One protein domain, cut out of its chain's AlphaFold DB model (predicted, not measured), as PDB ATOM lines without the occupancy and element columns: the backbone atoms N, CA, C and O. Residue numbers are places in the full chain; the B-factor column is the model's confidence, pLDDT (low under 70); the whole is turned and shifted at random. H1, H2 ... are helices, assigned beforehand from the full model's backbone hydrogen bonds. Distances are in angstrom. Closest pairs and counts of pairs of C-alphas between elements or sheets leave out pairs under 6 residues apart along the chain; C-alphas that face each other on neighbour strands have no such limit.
ATOM      1  N   MET A   2      77.634  51.609 162.733       71.31
ATOM      2  CA  MET A   2      77.270  51.488 161.305       71.31
ATOM      3  C   MET A   2      77.172  50.045 160.764       71.31
ATOM      4  O   MET A   2      76.328  49.755 159.921       71.31
ATOM      5  N   VAL A   3      77.948  49.099 161.306       74.75
ATOM      6  CA  VAL A   3      77.803  47.667 160.963       74.75
ATOM      7  C   VAL A   3      76.435  47.124 161.396       74.75
ATOM      8  O   VAL A   3      75.792  46.376 160.661       74.75
ATOM      9  N   LEU A   4      75.956  47.540 162.574       74.38
ATOM     10  CA  LEU A   4      74.657  47.123 163.101       74.38
ATOM     11  C   LEU A   4      73.514  47.740 162.288       74.38
ATOM     12  O   LEU A   4      72.566  47.032 161.954       74.38
ATOM     13  N   THR A   5      73.622  49.015 161.898       75.88
ATOM     14  CA  THR A   5      72.624  49.640 161.016       75.88
ATOM     15  C   THR A   5      72.604  48.977 159.641       75.88
ATOM     16  O   THR A   5      71.526  48.671 159.143       75.88
ATOM     17  N   CYS A   6      73.761  48.641 159.063       76.81
ATOM     18  CA  CYS A   6      73.837  47.886 157.810       76.81
ATOM     19  C   CYS A   6      73.137  46.518 157.911       76.81
ATOM     20  O   CYS A   6      72.372  46.144 157.017       76.81
ATOM     21  N   ALA A   7      73.363  45.775 158.999       75.88
ATOM     22  CA  ALA A   7      72.731  44.476 159.223       75.88
ATOM     23  C   ALA A   7      71.203  44.593 159.363       75.88
ATOM     24  O   ALA A   7      70.464  43.837 158.729       75.88
ATOM     25  N   VAL A   8      70.724  45.575 160.136       78.25
ATOM     26  CA  VAL A   8      69.289  45.842 160.317       78.25
ATOM     27  C   VAL A   8      68.637  46.266 158.999       78.25
ATOM     28  O   VAL A   8      67.617  45.694 158.619       78.25
ATOM     29  N   LEU A   9      69.240  47.205 158.262       79.69
ATOM     30  CA  LEU A   9      68.722  47.674 156.972       79.69
ATOM     31  C   LEU A   9      68.662  46.546 155.940       79.69
ATOM     32  O   LEU A   9      67.658  46.398 155.247       79.69
ATOM     33  N   SER A  10      69.695  45.704 155.886       77.38
ATOM     34  CA  SER A  10      69.727  44.555 154.977       77.38
ATOM     35  C   SER A  10      68.643  43.535 155.332       77.38
ATOM     36  O   SER A  10      67.928  43.063 154.451       77.38
ATOM     37  N   PHE A  11      68.451  43.241 156.621       80.44
ATOM     38  CA  PHE A  11      67.375  42.360 157.080       80.44
ATOM     39  C   PHE A  11      65.985  42.909 156.723       80.44
ATOM     40  O   PHE A  11      65.144  42.175 156.200       80.44
ATOM     41  N   LEU A  12      65.742  44.201 156.957       80.00
ATOM     42  CA  LEU A  12      64.480  44.864 156.614       80.00
ATOM     43  C   LEU A  12      64.218  44.844 155.102       80.00
ATOM     44  O   LEU A  12      63.138  44.431 154.676       80.00
ATOM     45  N   ALA A  13      65.213  45.210 154.290       77.00
ATOM     46  CA  ALA A  13      65.102  45.226 152.834       77.00
ATOM     47  C   ALA A  13      64.795  43.830 152.269       77.00
ATOM     48  O   ALA A  13      63.904  43.665 151.433       77.00
ATOM     49  N   ILE A  14      65.474  42.802 152.779       78.94
ATOM     50  CA  ILE A  14      65.249  41.406 152.395       78.94
ATOM     51  C   ILE A  14      63.841  40.938 152.795       78.94
ATOM     52  O   ILE A  14      63.169  40.255 152.016       78.94
ATOM     53  N   ASN A  15      63.362  41.313 153.982       77.25
ATOM     54  CA  ASN A  15      62.010  40.972 154.425       77.25
ATOM     55  C   ASN A  15      60.933  41.645 153.573       77.25
ATOM     56  O   ASN A  15      59.953  40.992 153.210       77.25
ATOM     57  N   PHE A  16      61.122  42.910 153.194       74.38
ATOM     58  CA  PHE A  16      60.231  43.583 152.249       74.38
ATOM     59  C   PHE A  16      60.262  42.922 150.876       74.38
ATOM     60  O   PHE A  16      59.203  42.627 150.318       74.38
ATOM     61  N   TYR A  17      61.442  42.563 150.376       78.81
ATOM     62  CA  TYR A  17      61.566  41.838 149.117       78.81
ATOM     63  C   TYR A  17      60.850  40.474 149.148       78.81
ATOM     64  O   TYR A  17      60.111  40.123 148.223       78.81
ATOM     65  N   LYS A  18      60.970  39.732 150.257       79.19
ATOM     66  CA  LYS A  18      60.226  38.485 150.503       79.19
ATOM     67  C   LYS A  18      58.710  38.719 150.552       79.19
ATOM     68  O   LYS A  18      57.944  37.950 149.961       79.19
ATOM     69  N   MET A  19      58.267  39.770 151.240       73.44
ATOM     70  CA  MET A  19      56.853  40.128 151.373       73.44
ATOM     71  C   MET A  19      56.211  40.406 150.008       73.44
ATOM     72  O   MET A  19      55.102  39.941 149.756       73.44
ATOM     73  N   ILE A  20      56.927  41.067 149.089       73.50
ATOM     74  CA  ILE A  20      56.443  41.373 147.730       73.50
ATOM     75  C   ILE A  20      56.069  40.111 146.945       73.50
ATOM     76  O   ILE A  20      55.079  40.111 146.218       73.50
ATOM     77  N   HIS A  21      56.838  39.032 147.076       70.69
ATOM     78  CA  HIS A  21      56.530  37.778 146.384       70.69
ATOM     79  C   HIS A  21      55.467  36.937 147.095       70.69
ATOM     80  O   HIS A  21      54.867  36.069 146.470       70.69
ATOM     81  N   THR A  22      55.203  37.220 148.372       71.31
ATOM     82  CA  THR A  22      54.263  36.459 149.210       71.31
ATOM     83  C   THR A  22      52.926  37.188 149.409       71.31
ATOM     84  O   THR A  22      52.166  36.859 150.320       71.31
ATOM     85  N   LYS A  23      52.621  38.179 148.560       72.88
ATOM     86  CA  LYS A  23      51.464  39.079 148.707       72.88
ATOM     87  C   LYS A  23      50.144  38.352 148.932       72.88
ATOM     88  O   LYS A  23      49.484  38.617 149.928       72.88
ATOM     89  N   GLN A  24      49.820  37.368 148.097       69.56
ATOM     90  CA  GLN A  24      48.548  36.636 148.171       69.56
ATOM     91  C   GLN A  24      48.339  35.940 149.526       69.56
ATOM     92  O   GLN A  24      47.249  35.974 150.095       69.56
ATOM     93  N   GLY A  25      49.398  35.344 150.082       70.81
ATOM     94  CA  GLY A  25      49.326  34.701 151.392       70.81
ATOM     95  C   GLY A  25      49.270  35.697 152.547       70.81
ATOM     96  O   GLY A  25      48.625  35.429 153.559       70.81
ATOM     97  N   HIS A  26      49.930  36.846 152.403       72.44
ATOM     98  CA  HIS A  26      49.915  37.892 153.420       72.44
ATOM     99  C   HIS A  26      48.566  38.616 153.464       72.44
ATOM    100  O   HIS A  26      48.029  38.815 154.545       72.44
ATOM    101  N   GLU A  27      47.975  38.922 152.308       76.81
ATOM    102  CA  GLU A  27      46.656  39.551 152.197       76.81
ATOM    103  C   GLU A  27      45.556  38.677 152.801       76.81
ATOM    104  O   GLU A  27      44.741  39.173 153.576       76.81
ATOM    105  N   ARG A  28      45.563  37.365 152.521       73.25
ATOM    106  CA  ARG A  28      44.613  36.416 153.129       73.25
ATOM    107  C   ARG A  28      44.747  36.375 154.653       73.25
ATOM    108  O   ARG A  28      43.752  36.504 155.361       73.25
ATOM    109  N   LYS A  29      45.974  36.241 155.172       80.19
ATOM    110  CA  LYS A  29      46.230  36.206 156.625       80.19
ATOM    111  C   LYS A  29      45.894  37.520 157.311       80.19
ATOM    112  O   LYS A  29      45.352  37.508 158.409       80.19
ATOM    113  N   PHE A  30      46.225  38.638 156.674       79.50
ATOM    114  CA  PHE A  30      45.923  39.964 157.185       79.50
ATOM    115  C   PHE A  30      44.412  40.178 157.258       79.50
ATOM    116  O   PHE A  30      43.926  40.568 158.308       79.50
ATOM    117  N   ARG A  31      43.656  39.826 156.207       78.44
ATOM    118  CA  ARG A  31      42.186  39.889 156.223       78.44
ATOM    119  C   ARG A  31      41.580  39.039 157.336       78.44
ATOM    120  O   ARG A  31      40.754  39.564 158.067       78.44
ATOM    121  N   LYS A  32      42.020  37.784 157.505       83.06
ATOM    122  CA  LYS A  32      41.537  36.913 158.595       83.06
ATOM    123  C   LYS A  32      41.817  37.525 159.971       83.06
ATOM    124  O   LYS A  32      40.891  37.701 160.745       83.06
ATOM    125  N   ARG A  33      43.053  37.965 160.229       81.25
ATOM    126  CA  ARG A  33      43.427  38.596 161.510       81.25
ATOM    127  C   ARG A  33      42.684  39.900 161.770       81.25
ATOM    128  O   ARG A  33      42.277  40.155 162.893       81.25
ATOM    129  N   VAL A  34      42.517  40.732 160.745       81.06
ATOM    130  CA  VAL A  34      41.749  41.975 160.855       81.06
ATOM    131  C   VAL A  34      40.293  41.652 161.178       81.06
ATOM    132  O   VAL A  34      39.749  42.244 162.103       81.06
ATOM    133  N   GLN A  35      39.696  40.680 160.493       82.38
ATOM    134  CA  GLN A  35      38.323  40.255 160.740       82.38
ATOM    135  C   GLN A  35      38.149  39.694 162.159       82.38
ATOM    136  O   GLN A  35      37.311  40.194 162.895       82.38
ATOM    137  N   GLU A  36      39.031  38.793 162.603       83.19
ATOM    138  CA  GLU A  36      39.066  38.272 163.979       83.19
ATOM    139  C   GLU A  36      39.175  39.400 165.019       83.19
ATOM    140  O   GLU A  36      38.479  39.390 166.031       83.19
ATOM    141  N   THR A  37      40.015  40.416 164.777       78.56
ATOM    142  CA  THR A  37      40.126  41.568 165.691       78.56
ATOM    143  C   THR A  37      38.901  42.481 165.674       78.56
ATOM    144  O   THR A  37      38.602  43.099 166.698       78.56
ATOM    145  N   ILE A  38      38.201  42.581 164.540       79.38
ATOM    146  CA  ILE A  38      36.953  43.343 164.413       79.38
ATOM    147  C   ILE A  38      35.827  42.604 165.137       79.38
ATOM    148  O   ILE A  38      35.113  43.232 165.916       79.38
ATOM    149  N   ASP A  39      35.710  41.292 164.945       81.12
ATOM    150  CA  ASP A  39      34.667  40.461 165.548       81.12
ATOM    151  C   ASP A  39      34.862  40.357 167.067       81.12
ATOM    152  O   ASP A  39      33.954  40.700 167.821       81.12
ATOM    153  N   ALA A  40      36.085  40.087 167.539       76.50
ATOM    154  CA  ALA A  40      36.423  40.160 168.964       76.50
ATOM    155  C   ALA A  40      36.275  41.585 169.544       76.50
ATOM    156  O   ALA A  40      36.111  41.776 170.751       76.50
ATOM    157  N   GLY A  41      36.379  42.617 168.700       67.00
ATOM    158  CA  GLY A  41      36.078  44.000 169.065       67.00
ATOM    159  C   GLY A  41      34.578  44.240 169.238       67.00
ATOM    160  O   GLY A  41      34.170  44.899 170.193       67.00
ATOM    161  N   LYS A  42      33.762  43.679 168.342       70.81
ATOM    162  CA  LYS A  42      32.300  43.762 168.355       70.81
ATOM    163  C   LYS A  42      31.705  42.993 169.535       70.81
ATOM    164  O   LYS A  42      30.848  43.536 170.220       70.81
ATOM    165  N   GLU A  43      32.204  41.794 169.825       72.62
ATOM    166  CA  GLU A  43      31.792  40.995 170.988       72.62
ATOM    167  C   GLU A  43      32.106  41.700 172.317       72.62
ATOM    168  O   GLU A  43      31.249  41.787 173.193       72.62
ATOM    169  N   ALA A  44      33.292  42.308 172.444       64.31
ATOM    170  CA  ALA A  44      33.656  43.086 173.630       64.31
ATOM    171  C   ALA A  44      32.797  44.357 173.806       64.31
ATOM    172  O   ALA A  44      32.519  44.763 174.930       64.31
ATOM    173  N   LEU A  45      32.360  44.985 172.706       63.56
ATOM    174  CA  LEU A  45      31.427  46.119 172.735       63.56
ATOM    175  C   LEU A  45      30.006  45.695 173.142       63.56
ATOM    176  O   LEU A  45      29.338  46.450 173.842       63.56
ATOM    177  N   ALA A  97      64.662  71.628 151.275       86.69
ATOM    178  CA  ALA A  97      64.105  70.356 151.720       86.69
ATOM    179  C   ALA A  97      62.583  70.429 151.909       86.69
ATOM    180  O   ALA A  97      61.875  69.491 151.544       86.69
ATOM    181  N   LEU A  98      62.051  71.549 152.411       91.06
ATOM    182  CA  LEU A  98      60.605  71.766 152.511       91.06
ATOM    183  C   LEU A  98      59.945  71.798 151.131       91.06
ATOM    184  O   LEU A  98      58.965  71.087 150.908       91.06
ATOM    185  N   VAL A  99      60.507  72.557 150.189       95.25
ATOM    186  CA  VAL A  99      60.000  72.617 148.810       95.25
ATOM    187  C   VAL A  99      60.094  71.242 148.146       95.25
ATOM    188  O   VAL A  99      59.114  70.769 147.567       95.25
ATOM    189  N   LEU A 100      61.231  70.556 148.283       93.12
ATOM    190  CA  LEU A 100      61.432  69.236 147.695       93.12
ATOM    191  C   LEU A 100      60.491  68.190 148.307       93.12
ATOM    192  O   LEU A 100      59.868  67.435 147.568       93.12
ATOM    193  N   SER A 101      60.315  68.171 149.632       90.31
ATOM    194  CA  SER A 101      59.390  67.239 150.294       90.31
ATOM    195  C   SER A 101      57.935  67.499 149.902       90.31
ATOM    196  O   SER A 101      57.185  66.547 149.695       90.31
ATOM    197  N   ARG A 102      57.540  68.766 149.710       93.31
ATOM    198  CA  ARG A 102      56.218  69.137 149.189       93.31
ATOM    199  C   ARG A 102      56.013  68.579 147.782       93.31
ATOM    200  O   ARG A 102      54.988  67.954 147.525       93.31
ATOM    201  N   LEU A 103      56.990  68.770 146.895       93.31
ATOM    202  CA  LEU A 103      56.944  68.273 145.518       93.31
ATOM    203  C   LEU A 103      56.891  66.743 145.470       93.31
ATOM    204  O   LEU A 103      56.011  66.179 144.820       93.31
ATOM    205  N   VAL A 104      57.779  66.073 146.207       89.06
ATOM    206  CA  VAL A 104      57.823  64.609 146.302       89.06
ATOM    207  C   VAL A 104      56.535  64.067 146.917       89.06
ATOM    208  O   VAL A 104      55.970  63.116 146.388       89.06
ATOM    209  N   GLY A 105      56.012  64.694 147.973       88.12
ATOM    210  CA  GLY A 105      54.753  64.309 148.611       88.12
ATOM    211  C   GLY A 105      53.550  64.446 147.675       88.12
ATOM    212  O   GLY A 105      52.731  63.531 147.577       88.12
ATOM    213  N   CYS A 106      53.467  65.544 146.916       87.94
ATOM    214  CA  CYS A 106      52.442  65.718 145.886       87.94
ATOM    215  C   CYS A 106      52.573  64.673 144.770       87.94
ATOM    216  O   CYS A 106      51.568  64.071 144.380       87.94
ATOM    217  N   CYS A 107      53.793  64.413 144.294       85.69
ATOM    218  CA  CYS A 107      54.066  63.384 143.293       85.69
ATOM    219  C   CYS A 107      53.690  61.987 143.808       85.69
ATOM    220  O   CYS A 107      53.094  61.194 143.080       85.69
ATOM    221  N   PHE A 108      53.972  61.691 145.076       83.75
ATOM    222  CA  PHE A 108      53.646  60.420 145.709       83.75
ATOM    223  C   PHE A 108      52.132  60.218 145.844       83.75
ATOM    224  O   PHE A 108      51.613  59.150 145.511       83.75
ATOM    225  N   PHE A 109      51.396  61.251 146.263       83.44
ATOM    226  CA  PHE A 109      49.939  61.180 146.392       83.44
ATOM    227  C   PHE A 109      49.244  60.987 145.037       83.44
ATOM    228  O   PHE A 109      48.294  60.213 144.919       83.44
ATOM    229  N   GLN A 110      49.748  61.644 143.987       82.31
ATOM    230  CA  GLN A 110      49.254  61.457 142.621       82.31
ATOM    231  C   GLN A 110      49.642  60.081 142.060       82.31
ATOM    232  O   GLN A 110      48.809  59.405 141.454       82.31
ATOM    233  N   GLY A 111      50.872  59.630 142.321       75.00
ATOM    234  CA  GLY A 111      51.375  58.323 141.903       75.00
ATOM    235  C   GLY A 111      50.611  57.162 142.538       75.00
ATOM    236  O   GLY A 111      50.272  56.202 141.852       75.00
ATOM    237  N   THR A 112      50.235  57.269 143.813       73.75
ATOM    238  CA  THR A 112      49.549  56.188 144.548       73.75
ATOM    239  C   THR A 112      48.192  55.815 143.937       73.75
ATOM    240  O   THR A 112      47.786  54.660 144.013       73.75
ATOM    241  N   LYS A 113      47.507  56.744 143.253       70.75
ATOM    242  CA  LYS A 113      46.217  56.464 142.591       70.75
ATOM    243  C   LYS A 113      46.333  55.619 141.314       70.75
ATOM    244  O   LYS A 113      45.345  55.011 140.917       70.75
ATOM    245  N   LYS A 114      47.499  55.588 140.652       66.00
ATOM    246  CA  LYS A 114      47.713  54.873 139.373       66.00
ATOM    247  C   LYS A 114      48.858  53.856 139.389       66.00
ATOM    248  O   LYS A 114      48.957  53.049 138.467       66.00
ATOM    249  N   MET A 115      49.742  53.875 140.387       67.88
ATOM    250  CA  MET A 115      50.906  52.991 140.411       67.88
ATOM    251  C   MET A 115      50.577  51.616 140.984       67.88
ATOM    252  O   MET A 115      50.004  51.470 142.063       67.88
ATOM    253  N   ARG A 116      51.046  50.580 140.286       76.50
ATOM    254  CA  ARG A 116      51.082  49.219 140.816       76.50
ATOM    255  C   ARG A 116      51.967  49.190 142.063       76.50
ATOM    256  O   ARG A 116      53.182  49.349 141.952       76.50
ATOM    257  N   VAL A 117      51.379  48.900 143.224       76.19
ATOM    258  CA  VAL A 117      52.074  48.778 144.525       76.19
ATOM    259  C   VAL A 117      53.286  47.830 144.455       76.19
ATOM    260  O   VAL A 117      54.253  47.989 145.195       76.19
ATOM    261  N   ASP A 118      53.271  46.852 143.542       76.50
ATOM    262  CA  ASP A 118      54.421  45.984 143.241       76.50
ATOM    263  C   ASP A 118      55.693  46.751 142.868       76.50
ATOM    264  O   ASP A 118      56.771  46.423 143.356       76.50
ATOM    265  N   TRP A 119      55.577  47.744 141.986       80.25
ATOM    266  CA  TRP A 119      56.719  48.487 141.458       80.25
ATOM    267  C   TRP A 119      57.310  49.418 142.505       80.25
ATOM    268  O   TRP A 119      58.527  49.455 142.672       80.25
ATOM    269  N   PHE A 120      56.446  50.100 143.259       80.69
ATOM    270  CA  PHE A 120      56.871  50.964 144.353       80.69
ATOM    271  C   PHE A 120      57.677  50.189 145.401       80.69
ATOM    272  O   PHE A 120      58.783  50.591 145.750       80.69
ATOM    273  N   MET A 121      57.171  49.032 145.835       78.62
ATOM    274  CA  MET A 121      57.851  48.218 146.844       78.62
ATOM    275  C   MET A 121      59.178  47.629 146.349       78.62
ATOM    276  O   MET A 121      60.116  47.481 147.132       78.62
ATOM    277  N   ARG A 122      59.296  47.310 145.051       82.88
ATOM    278  CA  ARG A 122      60.582  46.898 144.460       82.88
ATOM    279  C   ARG A 122      61.581  48.050 144.451       82.88
ATOM    280  O   ARG A 122      62.731  47.841 144.818       82.88
ATOM    281  N   GLY A 123      61.131  49.247 144.070       84.69
ATOM    282  CA  GLY A 123      61.958  50.451 144.060       84.69
ATOM    283  C   GLY A 123      62.471  50.818 145.452       84.69
ATOM    284  O   GLY A 123      63.671  51.009 145.620       84.69
ATOM    285  N   SER A 124      61.595  50.841 146.461       81.12
ATOM    286  CA  SER A 124      61.991  51.159 147.840       81.12
ATOM    287  C   SER A 124      62.925  50.107 148.439       81.12
ATOM    288  O   SER A 124      63.913  50.464 149.074       81.12
ATOM    289  N   SER A 125      62.679  48.818 148.182       84.88
ATOM    290  CA  SER A 125      63.576  47.741 148.633       84.88
ATOM    291  C   SER A 125      64.958  47.852 147.986       84.88
ATOM    292  O   SER A 125      65.965  47.672 148.663       84.88
ATOM    293  N   LEU A 126      65.020  48.182 146.692       88.50
ATOM    294  CA  LEU A 126      66.285  48.379 145.990       88.50
ATOM    295  C   LEU A 126      67.036  49.606 146.525       88.50
ATOM    296  O   LEU A 126      68.231  49.515 146.784       88.50
ATOM    297  N   LEU A 127      66.339  50.723 146.750       87.69
ATOM    298  CA  LEU A 127      66.920  51.929 147.344       87.69
ATOM    299  C   LEU A 127      67.505  51.640 148.735       87.69
ATOM    300  O   LEU A 127      68.629  52.043 149.017       87.69
ATOM    301  N   LEU A 128      66.792  50.883 149.574       85.31
ATOM    302  CA  LEU A 128      67.289  50.463 150.888       85.31
ATOM    303  C   LEU A 128      68.557  49.601 150.789       85.31
ATOM    304  O   LEU A 128      69.464  49.772 151.602       85.31
ATOM    305  N   LEU A 129      68.656  48.718 149.788       88.00
ATOM    306  CA  LEU A 129      69.874  47.938 149.536       88.00
ATOM    307  C   LEU A 129      71.047  48.824 149.092       88.00
ATOM    308  O   LEU A 129      72.165  48.603 149.545       88.00
ATOM    309  N   PHE A 130      70.806  49.846 148.266       89.06
ATOM    310  CA  PHE A 130      71.844  50.815 147.887       89.06
ATOM    311  C   PHE A 130      72.389  51.576 149.099       89.06
ATOM    312  O   PHE A 130      73.605  51.697 149.248       89.06
ATOM    313  N   VAL A 131      71.503  52.045 149.982       87.38
ATOM    314  CA  VAL A 131      71.912  52.736 151.214       87.38
ATOM    315  C   VAL A 131      72.697  51.795 152.123       87.38
ATOM    316  O   VAL A 131      73.779  52.140 152.593       87.38
ATOM    317  N   ALA A 132      72.213  50.570 152.321       85.62
ATOM    318  CA  ALA A 132      72.920  49.578 153.122       85.62
ATOM    319  C   ALA A 132      74.311  49.235 152.548       85.62
ATOM    320  O   ALA A 132      75.265  49.126 153.317       85.62
ATOM    321  N   ALA A 133      74.465  49.165 151.220       88.19
ATOM    322  CA  ALA A 133      75.766  48.985 150.570       88.19
ATOM    323  C   ALA A 133      76.737  50.141 150.881       88.19
ATOM    324  O   ALA A 133      77.906  49.907 151.196       88.19
ATOM    325  N   GLY A 134      76.251  51.387 150.852       85.50
ATOM    326  CA  GLY A 134      77.050  52.565 151.202       85.50
ATOM    327  C   GLY A 134      77.515  52.566 152.664       85.50
ATOM    328  O   GLY A 134      78.675  52.863 152.963       85.50
ATOM    329  N   PHE A 135      76.635  52.149 153.578       85.19
ATOM    330  CA  PHE A 135      76.966  51.977 154.996       85.19
ATOM    331  C   PHE A 135      77.960  50.832 155.225       85.19
ATOM    332  O   PHE A 135      78.811  50.932 156.114       85.19
ATOM    333  N   PHE A 136      77.890  49.763 154.427       87.44
ATOM    334  CA  PHE A 136      78.854  48.665 154.479       87.44
ATOM    335  C   PHE A 136      80.258  49.123 154.063       87.44
ATOM    336  O   PHE A 136      81.207  48.891 154.808       87.44
ATOM    337  N   SER A 137      80.378  49.846 152.941       87.50
ATOM    338  CA  SER A 137      81.655  50.431 152.491       87.50
ATOM    339  C   SER A 137      82.252  51.362 153.548       87.50
ATOM    340  O   SER A 137      83.399  51.202 153.958       87.50
ATOM    341  N   SER A 138      81.427  52.261 154.093       84.50
ATOM    342  CA  SER A 138      81.842  53.195 155.150       84.50
ATOM    343  C   SER A 138      82.283  52.478 156.433       84.50
ATOM    344  O   SER A 138      83.205  52.919 157.115       84.50
ATOM    345  N   SER A 139      81.648  51.350 156.767       84.94
ATOM    346  CA  SER A 139      82.047  50.535 157.920       84.94
ATOM    347  C   SER A 139      83.397  49.852 157.699       84.94
ATOM    348  O   SER A 139      84.180  49.747 158.638       84.94
ATOM    349  N   MET A 140      83.689  49.401 156.475       86.56
ATOM    350  CA  MET A 140      84.997  48.824 156.147       86.56
ATOM    351  C   MET A 140      86.104  49.871 156.196       86.56
ATOM    352  O   MET A 140      87.167  49.578 156.733       86.56
ATOM    353  N   HIS A 141      85.827  51.097 155.753       84.62
ATOM    354  CA  HIS A 141      86.757  52.215 155.902       84.62
ATOM    355  C   HIS A 141      87.146  52.444 157.371       84.62
ATOM    356  O   HIS A 141      88.326  52.510 157.701       84.62
ATOM    357  N   GLN A 142      86.169  52.451 158.286       83.00
ATOM    358  CA  GLN A 142      86.438  52.566 159.728       83.00
ATOM    359  C   GLN A 142      87.256  51.388 160.277       83.00
ATOM    360  O   GLN A 142      88.073  51.565 161.174       83.00
ATOM    361  N   LEU A 143      87.065  50.175 159.749       84.81
ATOM    362  CA  LEU A 143      87.889  49.023 160.136       84.81
ATOM    363  C   LEU A 143      89.325  49.143 159.618       84.81
ATOM    364  O   LEU A 143      90.253  48.709 160.297       84.81
ATOM    365  N   GLN A 144      89.525  49.746 158.446       83.12
ATOM    366  CA  GLN A 144      90.864  50.049 157.947       83.12
ATOM    367  C   GLN A 144      91.549  51.114 158.803       83.12
ATOM    368  O   GLN A 144      92.726  50.956 159.101       83.12
ATOM    369  N   GLU A 145      90.823  52.138 159.264       81.19
ATOM    370  CA  GLU A 145      91.352  53.140 160.204       81.19
ATOM    371  C   GLU A 145      91.803  52.536 161.544       81.19
ATOM    372  O   GLU A 145      92.670  53.100 162.206       81.19
ATOM    373  N   LEU A 146      91.256  51.377 161.921       83.56
ATOM    374  CA  LEU A 146      91.628  50.612 163.117       83.56
ATOM    375  C   LEU A 146      92.782  49.616 162.880       83.56
ATOM    376  O   LEU A 146      92.982  48.714 163.691       83.56
ATOM    377  N   ASP A 147      93.514  49.738 161.767       81.62
ATOM    378  CA  ASP A 147      94.641  48.875 161.374       81.62
ATOM    379  C   ASP A 147      94.291  47.372 161.218       81.62
ATOM    380  O   ASP A 147      95.180  46.519 161.135       81.62
ATOM    381  N   VAL A 148      93.002  47.014 161.108       78.25
ATOM    382  CA  VAL A 148      92.537  45.610 161.012       78.25
ATOM    383  C   VAL A 148      93.044  44.916 159.741       78.25
ATOM    384  O   VAL A 148      93.312  43.715 159.746       78.25
ATOM    385  N   PHE A 149      93.214  45.672 158.654       72.06
ATOM    386  CA  PHE A 149      93.686  45.183 157.350       72.06
ATOM    387  C   PHE A 149      95.142  45.604 157.057       72.06
ATOM    388  O   PHE A 149      95.552  45.776 155.904       72.06
ATOM    389  N   GLY A 150      95.936  45.786 158.117       73.62
ATOM    390  CA  GLY A 150      97.319  46.258 158.066       73.62
ATOM    391  C   GLY A 150      97.448  47.759 158.330       73.62
ATOM    392  O   GLY A 150      96.449  48.459 158.454       73.62
ATOM    393  N   ALA A 151      98.689  48.250 158.394       71.88
ATOM    394  CA  ALA A 151      98.979  49.630 158.781       71.88
ATOM    395  C   ALA A 151      98.280  50.651 157.862       71.88
ATOM    396  O   ALA A 151      98.527  50.709 156.654       71.88
ATOM    397  N   TRP A 152      97.426  51.481 158.445       71.12
ATOM    398  CA  TRP A 152      96.735  52.600 157.810       71.12
ATOM    399  C   TRP A 152      97.570  53.881 157.839       71.12
ATOM    400  O   TRP A 152      97.488  54.721 156.932       71.12
ATOM    401  N   SER A 153      98.409  54.022 158.864       72.38
ATOM    402  CA  SER A 153      99.261  55.186 159.104       72.38
ATOM    403  C   SER A 153     100.713  54.751 159.348       72.38
ATOM    404  O   SER A 153     100.927  53.814 160.117       72.38
ATOM    405  N   PRO A 154     101.730  55.430 158.775       71.62
ATOM    406  CA  PRO A 154     101.689  56.530 157.799       71.62
ATOM    407  C   PRO A 154     101.387  56.095 156.346       71.62
ATOM    408  O   PRO A 154     101.596  54.956 155.947       71.62
ATOM    409  N   ARG A 155     100.951  57.043 155.495       67.69
ATOM    410  CA  ARG A 155     100.477  56.804 154.104       67.69
ATOM    411  C   ARG A 155     101.474  56.048 153.199       67.69
ATOM    412  O   ARG A 155     101.051  55.414 152.242       67.69
ATOM    413  N   ARG A 156     102.780  56.101 153.508       67.50
ATOM    414  CA  ARG A 156     103.860  55.394 152.784       67.50
ATOM    415  C   ARG A 156     103.993  53.909 153.135       67.50
ATOM    416  O   ARG A 156     104.526  53.166 152.324       67.50
ATOM    417  N   SER A 157     103.532  53.483 154.311       71.06
ATOM    418  CA  SER A 157     103.598  52.088 154.773       71.06
ATOM    419  C   SER A 157     102.265  51.354 154.636       71.06
ATOM    420  O   SER A 157     102.114  50.261 155.177       71.06
ATOM    421  N   ARG A 158     101.291  51.941 153.924       77.06
ATOM    422  CA  ARG A 158     100.015  51.277 153.653       77.06
ATOM    423  C   ARG A 158     100.245  50.026 152.820       77.06
ATOM    424  O   ARG A 158     100.883  50.083 151.766       77.06
ATOM    425  N   SER A 159      99.691  48.912 153.294       77.88
ATOM    426  CA  SER A 159      99.600  47.668 152.533       77.88
ATOM    427  C   SER A 159      98.915  47.924 151.186       77.88
ATOM    428  O   SER A 159      98.119  48.856 151.052       77.88
ATOM    429  N   TRP A 160      99.195  47.088 150.182       78.81
ATOM    430  CA  TRP A 160      98.590  47.202 148.844       78.81
ATOM    431  C   TRP A 160      97.049  47.268 148.882       78.81
ATOM    432  O   TRP A 160      96.429  47.892 148.029       78.81
ATOM    433  N   GLN A 161      96.442  46.684 149.918       77.69
ATOM    434  CA  GLN A 161      95.000  46.655 150.182       77.69
ATOM    435  C   GLN A 161      94.431  48.022 150.600       77.69
ATOM    436  O   GLN A 161      93.265  48.305 150.339       77.69
ATOM    437  N   ASN A 162      95.253  48.879 151.211       78.56
ATOM    438  CA  ASN A 162      94.875  50.199 151.729       78.56
ATOM    439  C   ASN A 162      95.414  51.351 150.857       78.56
ATOM    440  O   ASN A 162      95.288  52.528 151.217       78.56
ATOM    441  N   GLN A 163      96.058  51.032 149.729       78.94
ATOM    442  CA  GLN A 163      96.512  52.029 148.763       78.94
ATOM    443  C   GLN A 163      95.328  52.622 147.996       78.94
ATOM    444  O   GLN A 163      94.300  51.984 147.821       78.94
ATOM    445  N   GLN A 164      95.460  53.874 147.571       80.31
ATOM    446  CA  GLN A 164      94.401  54.582 146.849       80.31
ATOM    447  C   GLN A 164      94.340  54.033 145.421       80.31
ATOM    448  O   GLN A 164      95.382  53.967 144.769       80.31
ATOM    449  N   ILE A 165      93.157  53.673 144.919       81.81
ATOM    450  CA  ILE A 165      93.001  53.280 143.504       81.81
ATOM    451  C   ILE A 165      92.887  54.513 142.612       81.81
ATOM    452  O   ILE A 165      93.448  54.559 141.520       81.81
ATOM    453  N   TRP A 166      92.140  55.508 143.082       78.00
ATOM    454  CA  TRP A 166      91.864  56.736 142.352       78.00
ATOM    455  C   TRP A 166      91.819  57.930 143.304       78.00
ATOM    456  O   TRP A 166      91.588  57.773 144.504       78.00
ATOM    457  N   ASP A 167      92.058  59.115 142.752       78.69
ATOM    458  CA  ASP A 167      91.984  60.385 143.464       78.69
ATOM    459  C   ASP A 167      91.015  61.302 142.703       78.69
ATOM    460  O   ASP A 167      91.328  61.816 141.627       78.69
ATOM    461  N   ALA A 168      89.802  61.450 143.239       77.06
ATOM    462  CA  ALA A 168      88.766  62.323 142.694       77.06
ATOM    463  C   ALA A 168      88.683  63.674 143.435       77.06
ATOM    464  O   ALA A 168      87.720  64.427 143.251       77.06
ATOM    465  N   THR A 169      89.692  64.015 144.246       75.00
ATOM    466  CA  THR A 169      89.693  65.182 145.141       75.00
ATOM    467  C   THR A 169      89.601  66.518 144.378       75.00
ATOM    468  O   THR A 169      89.154  67.514 144.944       75.00
ATOM    469  N   GLN A 170      89.953  66.568 143.087       71.06
ATOM    470  CA  GLN A 170      89.897  67.789 142.259       71.06
ATOM    471  C   GLN A 170      88.478  68.187 141.802       71.06
ATOM    472  O   GLN A 170      88.180  69.374 141.713       71.06
ATOM    473  N   CYS A 171      87.600  67.223 141.508       71.00
ATOM    474  CA  CYS A 171      86.265  67.491 140.943       71.00
ATOM    475  C   CYS A 171      85.135  67.097 141.905       71.00
ATOM    476  O   CYS A 171      84.138  67.806 142.033       71.00
ATOM    477  N   CYS A 172      85.320  65.999 142.637       73.69
ATOM    478  CA  CYS A 172      84.272  65.336 143.405       73.69
ATOM    479  C   CYS A 172      84.689  65.164 144.869       73.69
ATOM    480  O   CYS A 172      84.488  64.100 145.458       73.69
ATOM    481  N   ASN A 173      85.291  66.214 145.442       75.81
ATOM    482  CA  ASN A 173      85.745  66.197 146.826       75.81
ATOM    483  C   ASN A 173      84.562  66.027 147.770       75.81
ATOM    484  O   ASN A 173      83.637  66.844 147.816       75.81
ATOM    485  N   ASP A 174      84.641  64.968 148.543       70.38
ATOM    486  CA  ASP A 174      83.600  64.504 149.420       70.38
ATOM    487  C   ASP A 174      83.584  65.335 150.733       70.38
ATOM    488  O   ASP A 174      82.580  65.367 151.434       70.38
ATOM    489  N   LYS A 175      84.630  66.101 151.063       71.38
ATOM    490  CA  LYS A 175      84.698  66.981 152.251       71.38
ATOM    491  C   LYS A 175      84.322  68.429 151.955       71.38
ATOM    492  O   LYS A 175      83.815  69.119 152.835       71.38
ATOM    493  N   THR A 176      84.577  68.902 150.737       72.81
ATOM    494  CA  THR A 176      84.384  70.319 150.379       72.81
ATOM    495  C   THR A 176      83.053  70.568 149.674       72.81
ATOM    496  O   THR A 176      82.391  71.572 149.934       72.81
ATOM    497  N   ASN A 177      82.621  69.653 148.799       76.25
ATOM    498  CA  ASN A 177      81.383  69.821 148.046       76.25
ATOM    499  C   ASN A 177      80.192  69.216 148.797       76.25
ATOM    500  O   ASN A 177      80.086  67.999 148.944       76.25
ATOM    501  N   ARG A 178      79.231  70.065 149.184       74.88
ATOM    502  CA  ARG A 178      78.021  69.666 149.936       74.88
ATOM    503  C   ARG A 178      77.207  68.557 149.252       74.88
ATOM    504  O   ARG A 178      76.620  67.723 149.930       74.88
ATOM    505  N   PHE A 179      77.203  68.513 147.918       76.75
ATOM    506  CA  PHE A 179      76.547  67.444 147.158       76.75
ATOM    507  C   PHE A 179      77.236  66.081 147.344       76.75
ATOM    508  O   PHE A 179      76.572  65.076 147.585       76.75
ATOM    509  N   PHE A 180      78.569  66.039 147.299       77.31
ATOM    510  CA  PHE A 180      79.328  64.795 147.453       77.31
ATOM    511  C   PHE A 180      79.400  64.322 148.913       77.31
ATOM    512  O   PHE A 180      79.501  63.121 149.156       77.31
ATOM    513  N   VAL A 181      79.230  65.227 149.885       77.94
ATOM    514  CA  VAL A 181      78.943  64.864 151.286       77.94
ATOM    515  C   VAL A 181      77.649  64.046 151.376       77.94
ATOM    516  O   VAL A 181      77.635  62.978 151.986       77.94
ATOM    517  N   LEU A 182      76.573  64.495 150.715       77.19
ATOM    518  CA  LEU A 182      75.303  63.765 150.689       77.19
ATOM    519  C   LEU A 182      75.436  62.413 149.971       77.19
ATOM    520  O   LEU A 182      74.911  61.409 150.447       77.19
ATOM    521  N   MET A 183      76.172  62.362 148.856       81.12
ATOM    522  CA  MET A 183      76.431  61.109 148.135       81.12
ATOM    523  C   MET A 183      77.251  60.114 148.964       81.12
ATOM    524  O   MET A 183      77.005  58.910 148.872       81.12
ATOM    525  N   ARG A 184      78.173  60.586 149.815       81.38
ATOM    526  CA  ARG A 184      78.849  59.726 150.797       81.38
ATOM    527  C   ARG A 184      77.861  59.152 151.798       81.38
ATOM    528  O   ARG A 184      77.866  57.950 152.023       81.38
ATOM    529  N   ALA A 185      76.983  59.986 152.352       76.75
ATOM    530  CA  ALA A 185      76.007  59.542 153.344       76.75
ATOM    531  C   ALA A 185      74.965  58.558 152.774       76.75
ATOM    532  O   ALA A 185      74.578  57.619 153.463       76.75
ATOM    533  N   LEU A 186      74.510  58.757 151.530       79.62
ATOM    534  CA  LEU A 186      73.467  57.930 150.909       79.62
ATOM    535  C   LEU A 186      74.012  56.688 150.200       79.62
ATOM    536  O   LEU A 186      73.436  55.617 150.336       79.62
ATOM    537  N   PHE A 187      75.089  56.825 149.427       82.75
ATOM    538  CA  PHE A 187      75.601  55.756 148.561       82.75
ATOM    539  C   PHE A 187      76.989  55.252 148.965       82.75
ATOM    540  O   PHE A 187      77.457  54.272 148.390       82.75
ATOM    541  N   GLY A 188      77.642  55.879 149.949       80.12
ATOM    542  CA  GLY A 188      79.006  55.533 150.356       80.12
ATOM    543  C   GLY A 188      80.089  56.061 149.411       80.12
ATOM    544  O   GLY A 188      81.160  55.475 149.339       80.12
ATOM    545  N   TRP A 189      79.823  57.133 148.656       82.88
ATOM    546  CA  TRP A 189      80.822  57.769 147.786       82.88
ATOM    547  C   TRP A 189      82.049  58.283 148.560       82.88
ATOM    548  O   TRP A 189      81.891  59.077 149.484       82.88
ATOM    549  N   GLN A 190      83.259  57.917 148.132       80.50
ATOM    550  CA  GLN A 190      84.525  58.374 148.725       80.50
ATOM    551  C   GLN A 190      85.450  58.945 147.642       80.50
ATOM    552  O   GLN A 190      85.556  58.383 146.550       80.50
ATOM    553  N   ASP A 191      86.113  60.066 147.943       80.50
ATOM    554  CA  ASP A 191      87.018  60.752 147.006       80.50
ATOM    555  C   ASP A 191      88.331  59.983 146.767       80.50
ATOM    556  O   ASP A 191      88.883  60.026 145.666       80.50
ATOM    557  N   GLN A 192      88.789  59.242 147.780       80.50
ATOM    558  CA  GLN A 192      89.954  58.358 147.744       80.50
ATOM    559  C   GLN A 192      89.557  56.938 148.139       80.50
ATOM    560  O   GLN A 192      89.709  56.536 149.293       80.50
ATOM    561  N   VAL A 193      89.049  56.176 147.172       83.62
ATOM    562  CA  VAL A 193      88.597  54.802 147.429       83.62
ATOM    563  C   VAL A 193      89.780  53.843 147.562       83.62
ATOM    564  O   VAL A 193      90.767  53.929 146.814       83.62
ATOM    565  N   THR A 194      89.654  52.894 148.487       85.75
ATOM    566  CA  THR A 194      90.617  51.798 148.658       85.75
ATOM    567  C   THR A 194      90.117  50.491 148.019       85.75
ATOM    568  O   THR A 194      88.910  50.293 147.863       85.75
ATOM    569  N   PRO A 195      91.011  49.555 147.645       86.44
ATOM    570  CA  PRO A 195      90.624  48.251 147.113       86.44
ATOM    571  C   PRO A 195      89.683  47.482 148.030       86.44
ATOM    572  O   PRO A 195      88.727  46.881 147.548       86.44
ATOM    573  N   VAL A 196      89.917  47.521 149.343       85.88
ATOM    574  CA  VAL A 196      89.066  46.835 150.327       85.88
ATOM    575  C   VAL A 196      87.642  47.382 150.305       85.88
ATOM    576  O   VAL A 196      86.710  46.586 150.314       85.88
ATOM    577  N   GLU A 197      87.454  48.700 150.214       85.88
ATOM    578  CA  GLU A 197      86.124  49.319 150.103       85.88
ATOM    579  C   GLU A 197      85.395  48.869 148.828       85.88
ATOM    580  O   GLU A 197      84.227  48.478 148.881       85.88
ATOM    581  N   VAL A 198      86.091  48.829 147.686       87.81
ATOM    582  CA  VAL A 198      85.516  48.363 146.411       87.81
ATOM    583  C   VAL A 198      85.132  46.885 146.486       87.81
ATOM    584  O   VAL A 198      84.017  46.509 146.113       87.81
ATOM    585  N   PHE A 199      86.026  46.034 146.998       89.25
ATOM    586  CA  PHE A 199      85.738  44.612 147.180       89.25
ATOM    587  C   PHE A 199      84.599  44.386 148.171       89.25
ATOM    588  O   PHE A 199      83.751  43.530 147.928       89.25
ATOM    589  N   ALA A 200      84.535  45.166 149.247       87.62
ATOM    590  CA  ALA A 200      83.453  45.115 150.214       87.62
ATOM    591  C   ALA A 200      82.107  45.488 149.587       87.62
ATOM    592  O   ALA A 200      81.120  44.780 149.787       87.62
ATOM    593  N   TYR A 201      82.067  46.547 148.779       88.88
ATOM    594  CA  TYR A 201      80.861  46.954 148.066       88.88
ATOM    595  C   TYR A 201      80.382  45.858 147.100       88.88
ATOM    596  O   TYR A 201      79.205  45.491 147.095       88.88
ATOM    597  N   MET A 202      81.299  45.260 146.333       90.12
ATOM    598  CA  MET A 202      80.985  44.147 145.426       90.12
ATOM    599  C   MET A 202      80.525  42.895 146.186       90.12
ATOM    600  O   MET A 202      79.530  42.271 145.810       90.12
ATOM    601  N   ALA A 203      81.201  42.544 147.282       90.12
ATOM    602  CA  ALA A 203      80.835  41.417 148.135       90.12
ATOM    603  C   ALA A 203      79.439  41.602 148.745       90.12
ATOM    604  O   ALA A 203      78.651  40.655 148.757       90.12
ATOM    605  N   TYR A 204      79.099  42.822 149.179       91.19
ATOM    606  CA  TYR A 204      77.765  43.147 149.678       91.19
ATOM    607  C   TYR A 204      76.686  42.849 148.635       91.19
ATOM    608  O   TYR A 204      75.717  42.156 148.942       91.19
ATOM    609  N   TRP A 205      76.867  43.291 147.386       91.62
ATOM    610  CA  TRP A 205      75.907  43.017 146.313       91.62
ATOM    611  C   TRP A 205      75.772  41.527 146.007       91.62
ATOM    612  O   TRP A 205      74.654  41.040 145.844       91.62
ATOM    613  N   VAL A 206      76.878  40.780 145.982       93.00
ATOM    614  CA  VAL A 206      76.835  39.324 145.789       93.00
ATOM    615  C   VAL A 206      76.040  38.654 146.915       93.00
ATOM    616  O   VAL A 206      75.150  37.847 146.642       93.00
ATOM    617  N   ILE A 207      76.291  39.017 148.175       90.25
ATOM    618  CA  ILE A 207      75.565  38.477 149.335       90.25
ATOM    619  C   ILE A 207      74.084  38.886 149.296       90.25
ATOM    620  O   ILE A 207      73.205  38.053 149.514       90.25
ATOM    621  N   ALA A 208      73.776  40.140 148.974       88.25
ATOM    622  CA  ALA A 208      72.407  40.646 148.887       88.25
ATOM    623  C   ALA A 208      71.606  39.953 147.770       88.25
ATOM    624  O   ALA A 208      70.468  39.532 147.988       88.25
ATOM    625  N   LEU A 209      72.200  39.764 146.589       89.75
ATOM    626  CA  LEU A 209      71.549  39.091 145.462       89.75
ATOM    627  C   LEU A 209      71.359  37.594 145.726       89.75
ATOM    628  O   LEU A 209      70.277  37.059 145.481       89.75
ATOM    629  N   THR A 210      72.381  36.916 146.256       89.94
ATOM    630  CA  THR A 210      72.301  35.482 146.580       89.94
ATOM    631  C   THR A 210      71.293  35.209 147.697       89.94
ATOM    632  O   THR A 210      70.437  34.332 147.549       89.94
ATOM    633  N   SER A 211      71.322  35.994 148.778       86.50
ATOM    634  CA  SER A 211      70.349  35.894 149.874       86.50
ATOM    635  C   SER A 211      68.931  36.229 149.409       86.50
ATOM    636  O   SER A 211      68.004  35.462 149.685       86.50
ATOM    637  N   GLY A 212      68.752  37.299 148.629       84.81
ATOM    638  CA  GLY A 212      67.469  37.670 148.035       84.81
ATOM    639  C   GLY A 212      66.899  36.560 147.151       84.81
ATOM    640  O   GLY A 212      65.735  36.180 147.293       84.81
ATOM    641  N   PHE A 213      67.729  35.966 146.292       87.06
ATOM    642  CA  PHE A 213      67.333  34.860 145.423       87.06
ATOM    643  C   PHE A 213      66.933  33.601 146.204       87.06
ATOM    644  O   PHE A 213      65.880  33.009 145.936       87.06
ATOM    645  N   PHE A 214      67.738  33.204 147.194       88.75
ATOM    646  CA  PHE A 214      67.462  32.037 148.033       88.75
ATOM    647  C   PHE A 214      66.166  32.211 148.835       88.75
ATOM    648  O   PHE A 214      65.308  31.324 148.845       88.75
ATOM    649  N   LEU A 215      65.978  33.379 149.454       83.75
ATOM    650  CA  LEU A 215      64.813  33.663 150.289       83.75
ATOM    651  C   LEU A 215      63.528  33.798 149.475       83.75
ATOM    652  O   LEU A 215      62.490  33.307 149.916       83.75
ATOM    653  N   VAL A 216      63.585  34.368 148.266       83.12
ATOM    654  CA  VAL A 216      62.429  34.375 147.356       83.12
ATOM    655  C   VAL A 216      62.074  32.968 146.902       83.12
ATOM    656  O   VAL A 216      60.894  32.622 146.878       83.12
ATOM    657  N   ARG A 217      63.061  32.124 146.575       85.69
ATOM    658  CA  ARG A 217      62.786  30.727 146.214       85.69
ATOM    659  C   ARG A 217      62.141  29.959 147.359       85.69
ATOM    660  O   ARG A 217      61.137  29.286 147.134       85.69
ATOM    661  N   LYS A 218      62.677  30.090 148.575       85.69
ATOM    662  CA  LYS A 218      62.108  29.451 149.766       85.69
ATOM    663  C   LYS A 218      60.681  29.941 150.033       85.69
ATOM    664  O   LYS A 218      59.783  29.125 150.198       85.69
ATOM    665  N   ALA A 219      60.453  31.254 149.975       81.94
ATOM    666  CA  ALA A 219      59.135  31.847 150.192       81.94
ATOM    667  C   ALA A 219      58.099  31.411 149.147       81.94
ATOM    668  O   ALA A 219      56.957  31.130 149.502       81.94
ATOM    669  N   LYS A 220      58.494  31.303 147.871       80.94
ATOM    670  CA  LYS A 220      57.616  30.801 146.804       80.94
ATOM    671  C   LYS A 220      57.206  29.348 147.038       80.94
ATOM    672  O   LYS A 220      56.031  29.037 146.891       80.94
ATOM    673  N   LYS A 221      58.147  28.482 147.432       84.38
ATOM    674  CA  LYS A 221      57.853  27.074 147.753       84.38
ATOM    675  C   LYS A 221      56.909  26.949 148.953       84.38
ATOM    676  O   LYS A 221      55.914  26.243 148.867       84.38
ATOM    677  N   GLU A 222      57.185  27.674 150.038       84.44
ATOM    678  CA  GLU A 222      56.325  27.681 151.232       84.44
ATOM    679  C   GLU A 222      54.915  28.216 150.941       84.44
ATOM    680  O   GLU A 222      53.941  27.738 151.518       84.44
ATOM    681  N   LEU A 223      54.795  29.220 150.067       83.00
ATOM    682  CA  LEU A 223      53.499  29.765 149.674       83.00
ATOM    683  C   LEU A 223      52.714  28.798 148.788       83.00
ATOM    684  O   LEU A 223      51.509  28.688 148.980       83.00
ATOM    685  N   ALA A 224      53.376  28.117 147.848       84.00
ATOM    686  CA  ALA A 224      52.730  27.138 146.977       84.00
ATOM    687  C   ALA A 224      52.073  26.019 147.801       84.00
ATOM    688  O   ALA A 224      50.877  25.795 147.651       84.00
ATOM    689  N   GLY A 225      52.806  25.438 148.761       85.50
ATOM    690  CA  GLY A 225      52.248  24.416 149.656       85.50
ATOM    691  C   GLY A 225      51.065  24.929 150.486       85.50
ATOM    692  O   GLY A 225      50.019  24.295 150.536       85.50
ATOM    693  N   LYS A 226      51.167  26.138 151.057       84.31
ATOM    694  CA  LYS A 226      50.054  26.735 151.824       84.31
ATOM    695  C   LYS A 226      48.833  27.055 150.970       84.31
ATOM    696  O   LYS A 226      47.715  27.027 151.469       84.31
ATOM    697  N   LEU A 227      49.035  27.419 149.706       84.06
ATOM    698  CA  LEU A 227      47.935  27.725 148.799       84.06
ATOM    699  C   LEU A 227      47.158  26.457 148.428       84.06
ATOM    700  O   LEU A 227      45.933  26.515 148.344       84.06
ATOM    701  N   GLU A 228      47.856  25.337 148.242       87.25
ATOM    702  CA  GLU A 228      47.246  24.018 148.041       87.25
ATOM    703  C   GLU A 228      46.478  23.563 149.288       87.25
ATOM    704  O   GLU A 228      45.318  23.171 149.180       87.25
ATOM    705  N   GLU A 229      47.070  23.707 150.478       89.00
ATOM    706  CA  GLU A 229      46.395  23.422 151.753       89.00
ATOM    707  C   GLU A 229      45.108  24.239 151.923       89.00
ATOM    708  O   GLU A 229      44.071  23.680 152.275       89.00
ATOM    709  N   TRP A 230      45.154  25.549 151.654       85.75
ATOM    710  CA  TRP A 230      43.975  26.412 151.746       85.75
ATOM    711  C   TRP A 230      42.914  26.064 150.716       85.75
ATOM    712  O   TRP A 230      41.744  26.072 151.061       85.75
ATOM    713  N   ARG A 231      43.300  25.729 149.480       86.94
ATOM    714  CA  ARG A 231      42.336  25.291 148.465       86.94
ATOM    715  C   ARG A 231      41.592  24.041 148.931       86.94
ATOM    716  O   ARG A 231      40.373  24.005 148.846       86.94
ATOM    717  N   ARG A 232      42.314  23.068 149.491       91.56
ATOM    718  CA  ARG A 232      41.712  21.846 150.033       91.56
ATOM    719  C   ARG A 232      40.790  22.135 151.224       91.56
ATOM    720  O   ARG A 232      39.754  21.500 151.351       91.56
ATOM    721  N   GLN A 233      41.152  23.079 152.095       89.75
ATOM    722  CA  GLN A 233      40.274  23.521 153.188       89.75
ATOM    723  C   GLN A 233      39.004  24.196 152.662       89.75
ATOM    724  O   GLN A 233      37.917  23.848 153.106       89.75
ATOM    725  N   ASP A 234      39.142  25.101 151.691       88.50
ATOM    726  CA  ASP A 234      38.014  25.798 151.069       88.50
ATOM    727  C   ASP A 234      37.052  24.788 150.388       88.50
ATOM    728  O   ASP A 234      35.836  24.952 150.463       88.50
ATOM    729  N   GLU A 235      37.580  23.720 149.773       91.00
ATOM    730  CA  GLU A 235      36.798  22.617 149.181       91.00
ATOM    731  C   GLU A 235      36.055  21.783 150.238       91.00
ATOM    732  O   GLU A 235      34.862  21.530 150.079       91.00
ATOM    733  N   LEU A 236      36.722  21.401 151.334       92.69
ATOM    734  CA  LEU A 236      36.102  20.643 152.430       92.69
ATOM    735  C   LEU A 236      35.010  21.455 153.143       92.69
ATOM    736  O   LEU A 236      33.928  20.938 153.397       92.69
ATOM    737  N   GLU A 237      35.256  22.740 153.421       89.31
ATOM    738  CA  GLU A 237      34.252  23.633 154.016       89.31
ATOM    739  C   GLU A 237      33.047  23.850 153.085       89.31
ATOM    740  O   GLU A 237      31.922  24.042 153.554       89.31
ATOM    741  N   ALA A 238      33.265  23.856 151.766       89.81
ATOM    742  CA  ALA A 238      32.185  23.940 150.789       89.81
ATOM    743  C   ALA A 238      31.356  22.649 150.758       89.81
ATOM    744  O   ALA A 238      30.130  22.738 150.761       89.81
ATOM    745  N   GLN A 239      32.007  21.482 150.789       90.31
ATOM    746  CA  GLN A 239      31.336  20.181 150.873       90.31
ATOM    747  C   GLN A 239      30.502  20.065 152.151       90.31
ATOM    748  O   GLN A 239      29.308  19.804 152.065       90.31
ATOM    749  N   GLU A 240      31.074  20.392 153.314       90.44
ATOM    750  CA  GLU A 240      30.350  20.353 154.592       90.44
ATOM    751  C   GLU A 240      29.134  21.294 154.580       90.44
ATOM    752  O   GLU A 240      28.089  20.978 155.136       90.44
ATOM    753  N   LYS A 241      29.227  22.469 153.939       86.94
ATOM    754  CA  LYS A 241      28.081  23.390 153.806       86.94
ATOM    755  C   LYS A 241      26.979  22.853 152.896       86.94
ATOM    756  O   LYS A 241      25.824  23.193 153.138       86.94
ATOM    757  N   VAL A 242      27.324  22.096 151.857       84.56
ATOM    758  CA  VAL A 242      26.348  21.435 150.981       84.56
ATOM    759  C   VAL A 242      25.672  20.303 151.750       84.56
ATOM    760  O   VAL A 242      24.460  20.349 151.906       84.56
ATOM    761  N   GLU A 243      26.443  19.419 152.389       84.88
ATOM    762  CA  GLU A 243      25.904  18.335 153.223       84.88
ATOM    763  C   GLU A 243      25.004  18.855 154.354       84.88
ATOM    764  O   GLU A 243      23.939  18.298 154.611       84.88
ATOM    765  N   ARG A 244      25.384  19.955 155.020       83.31
ATOM    766  CA  ARG A 244      24.553  20.569 156.071       83.31
ATOM    767  C   ARG A 244      23.236  21.117 155.523       83.31
ATOM    768  O   ARG A 244      22.238  21.070 156.227       83.31
ATOM    769  N   LYS A 245      23.235  21.656 154.299       80.06
ATOM    770  CA  LYS A 245      22.017  22.143 153.635       80.06
ATOM    771  C   LYS A 245      21.121  20.992 153.194       80.06
ATOM    772  O   LYS A 245      19.925  21.062 153.436       80.06
ATOM    773  N   ASP A 246      21.696  19.937 152.628       75.69
ATOM    774  CA  ASP A 246      20.956  18.741 152.212       75.69
ATOM    775  C   ASP A 246      20.359  18.001 153.424       75.69
ATOM    776  O   ASP A 246      19.279  17.420 153.343       75.69
ATOM    777  N   ALA A 247      21.027  18.070 154.582       75.06
ATOM    778  CA  ALA A 247      20.509  17.566 155.853       75.06
ATOM    779  C   ALA A 247      19.393  18.439 156.463       75.06
ATOM    780  O   ALA A 247      18.594  17.933 157.251       75.06
ATOM    781  N   GLU A 248      19.343  19.734 156.134       74.00
ATOM    782  CA  GLU A 248      18.340  20.683 156.643       74.00
ATOM    783  C   GLU A 248      17.101  20.775 155.723       74.00
ATOM    784  O   GLU A 248      16.015  21.079 156.215       74.00
ATOM    785  N   ASP A 249      17.229  20.441 154.429       65.62
ATOM    786  CA  ASP A 249      16.145  20.437 153.429       65.62
ATOM    787  C   ASP A 249      16.165  19.178 152.518       65.62
ATOM    788  O   ASP A 249      16.598  19.227 151.360       65.62
ATOM    789  N   PRO A 250      15.707  18.013 153.020       60.06
ATOM    790  CA  PRO A 250      15.749  16.741 152.290       60.06
ATOM    791  C   PRO A 250      14.747  16.625 151.121       60.06
ATOM    792  O   PRO A 250      14.825  15.660 150.355       60.06
ATOM    793  N   ASP A 251      13.809  17.566 150.962       58.19
ATOM    794  CA  ASP A 251      12.794  17.525 149.897       58.19
ATOM    795  C   ASP A 251      13.284  18.156 148.577       58.19
ATOM    796  O   ASP A 251      12.782  17.803 147.509       58.19
TER     797      ASP A 251
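AT A GLANCE: This is residues 2 to 45 and 97 to 251 of the 278 residues of the protein "Hypothetical protein" of Polarella glacialis (UniProt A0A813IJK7). One very long helix, H6, makes the long axis; H1 and H4 join it in an up-and-down bundle, each running against the one before, and H5 packs on H4. Residues 27 to 45, H2, 97 to 110, H3, and 231 to 251 stick out. The 199 printed residues, all helix in class with six named helices, are extended: radius of gyration of the C-alphas 26.1 A, spans 98 by 41 by 33 A.

HOW THE PARTS SIT: Start at H6, residues 195 to 248; its residues 196 to 208 alone touch H4, residues 117 to 145, closest at C-alphas 137 and 197, 5.2 A. H1, residues 2 to 21, touches H4, closest at C-alphas 6 and 132, 5.1 A. H5, residues 178 to 187, touches H4, about perpendicular at 77 degrees. In H1, 15 of 16 O i to N i+4 pairs are within hydrogen-bond range.

IN THESE COORDINATES: Find C-alpha 195 at (90.624, 48.251, 147.113); H6 runs 77.9 A to C-alpha 248 at (18.340, 20.683, 156.643).

THE WHOLE: Residues 46 to 96 are cut out, a 45.8 A gap between C-alphas; H4 to H5 is a long link; 11 residues have pLDDT under 70.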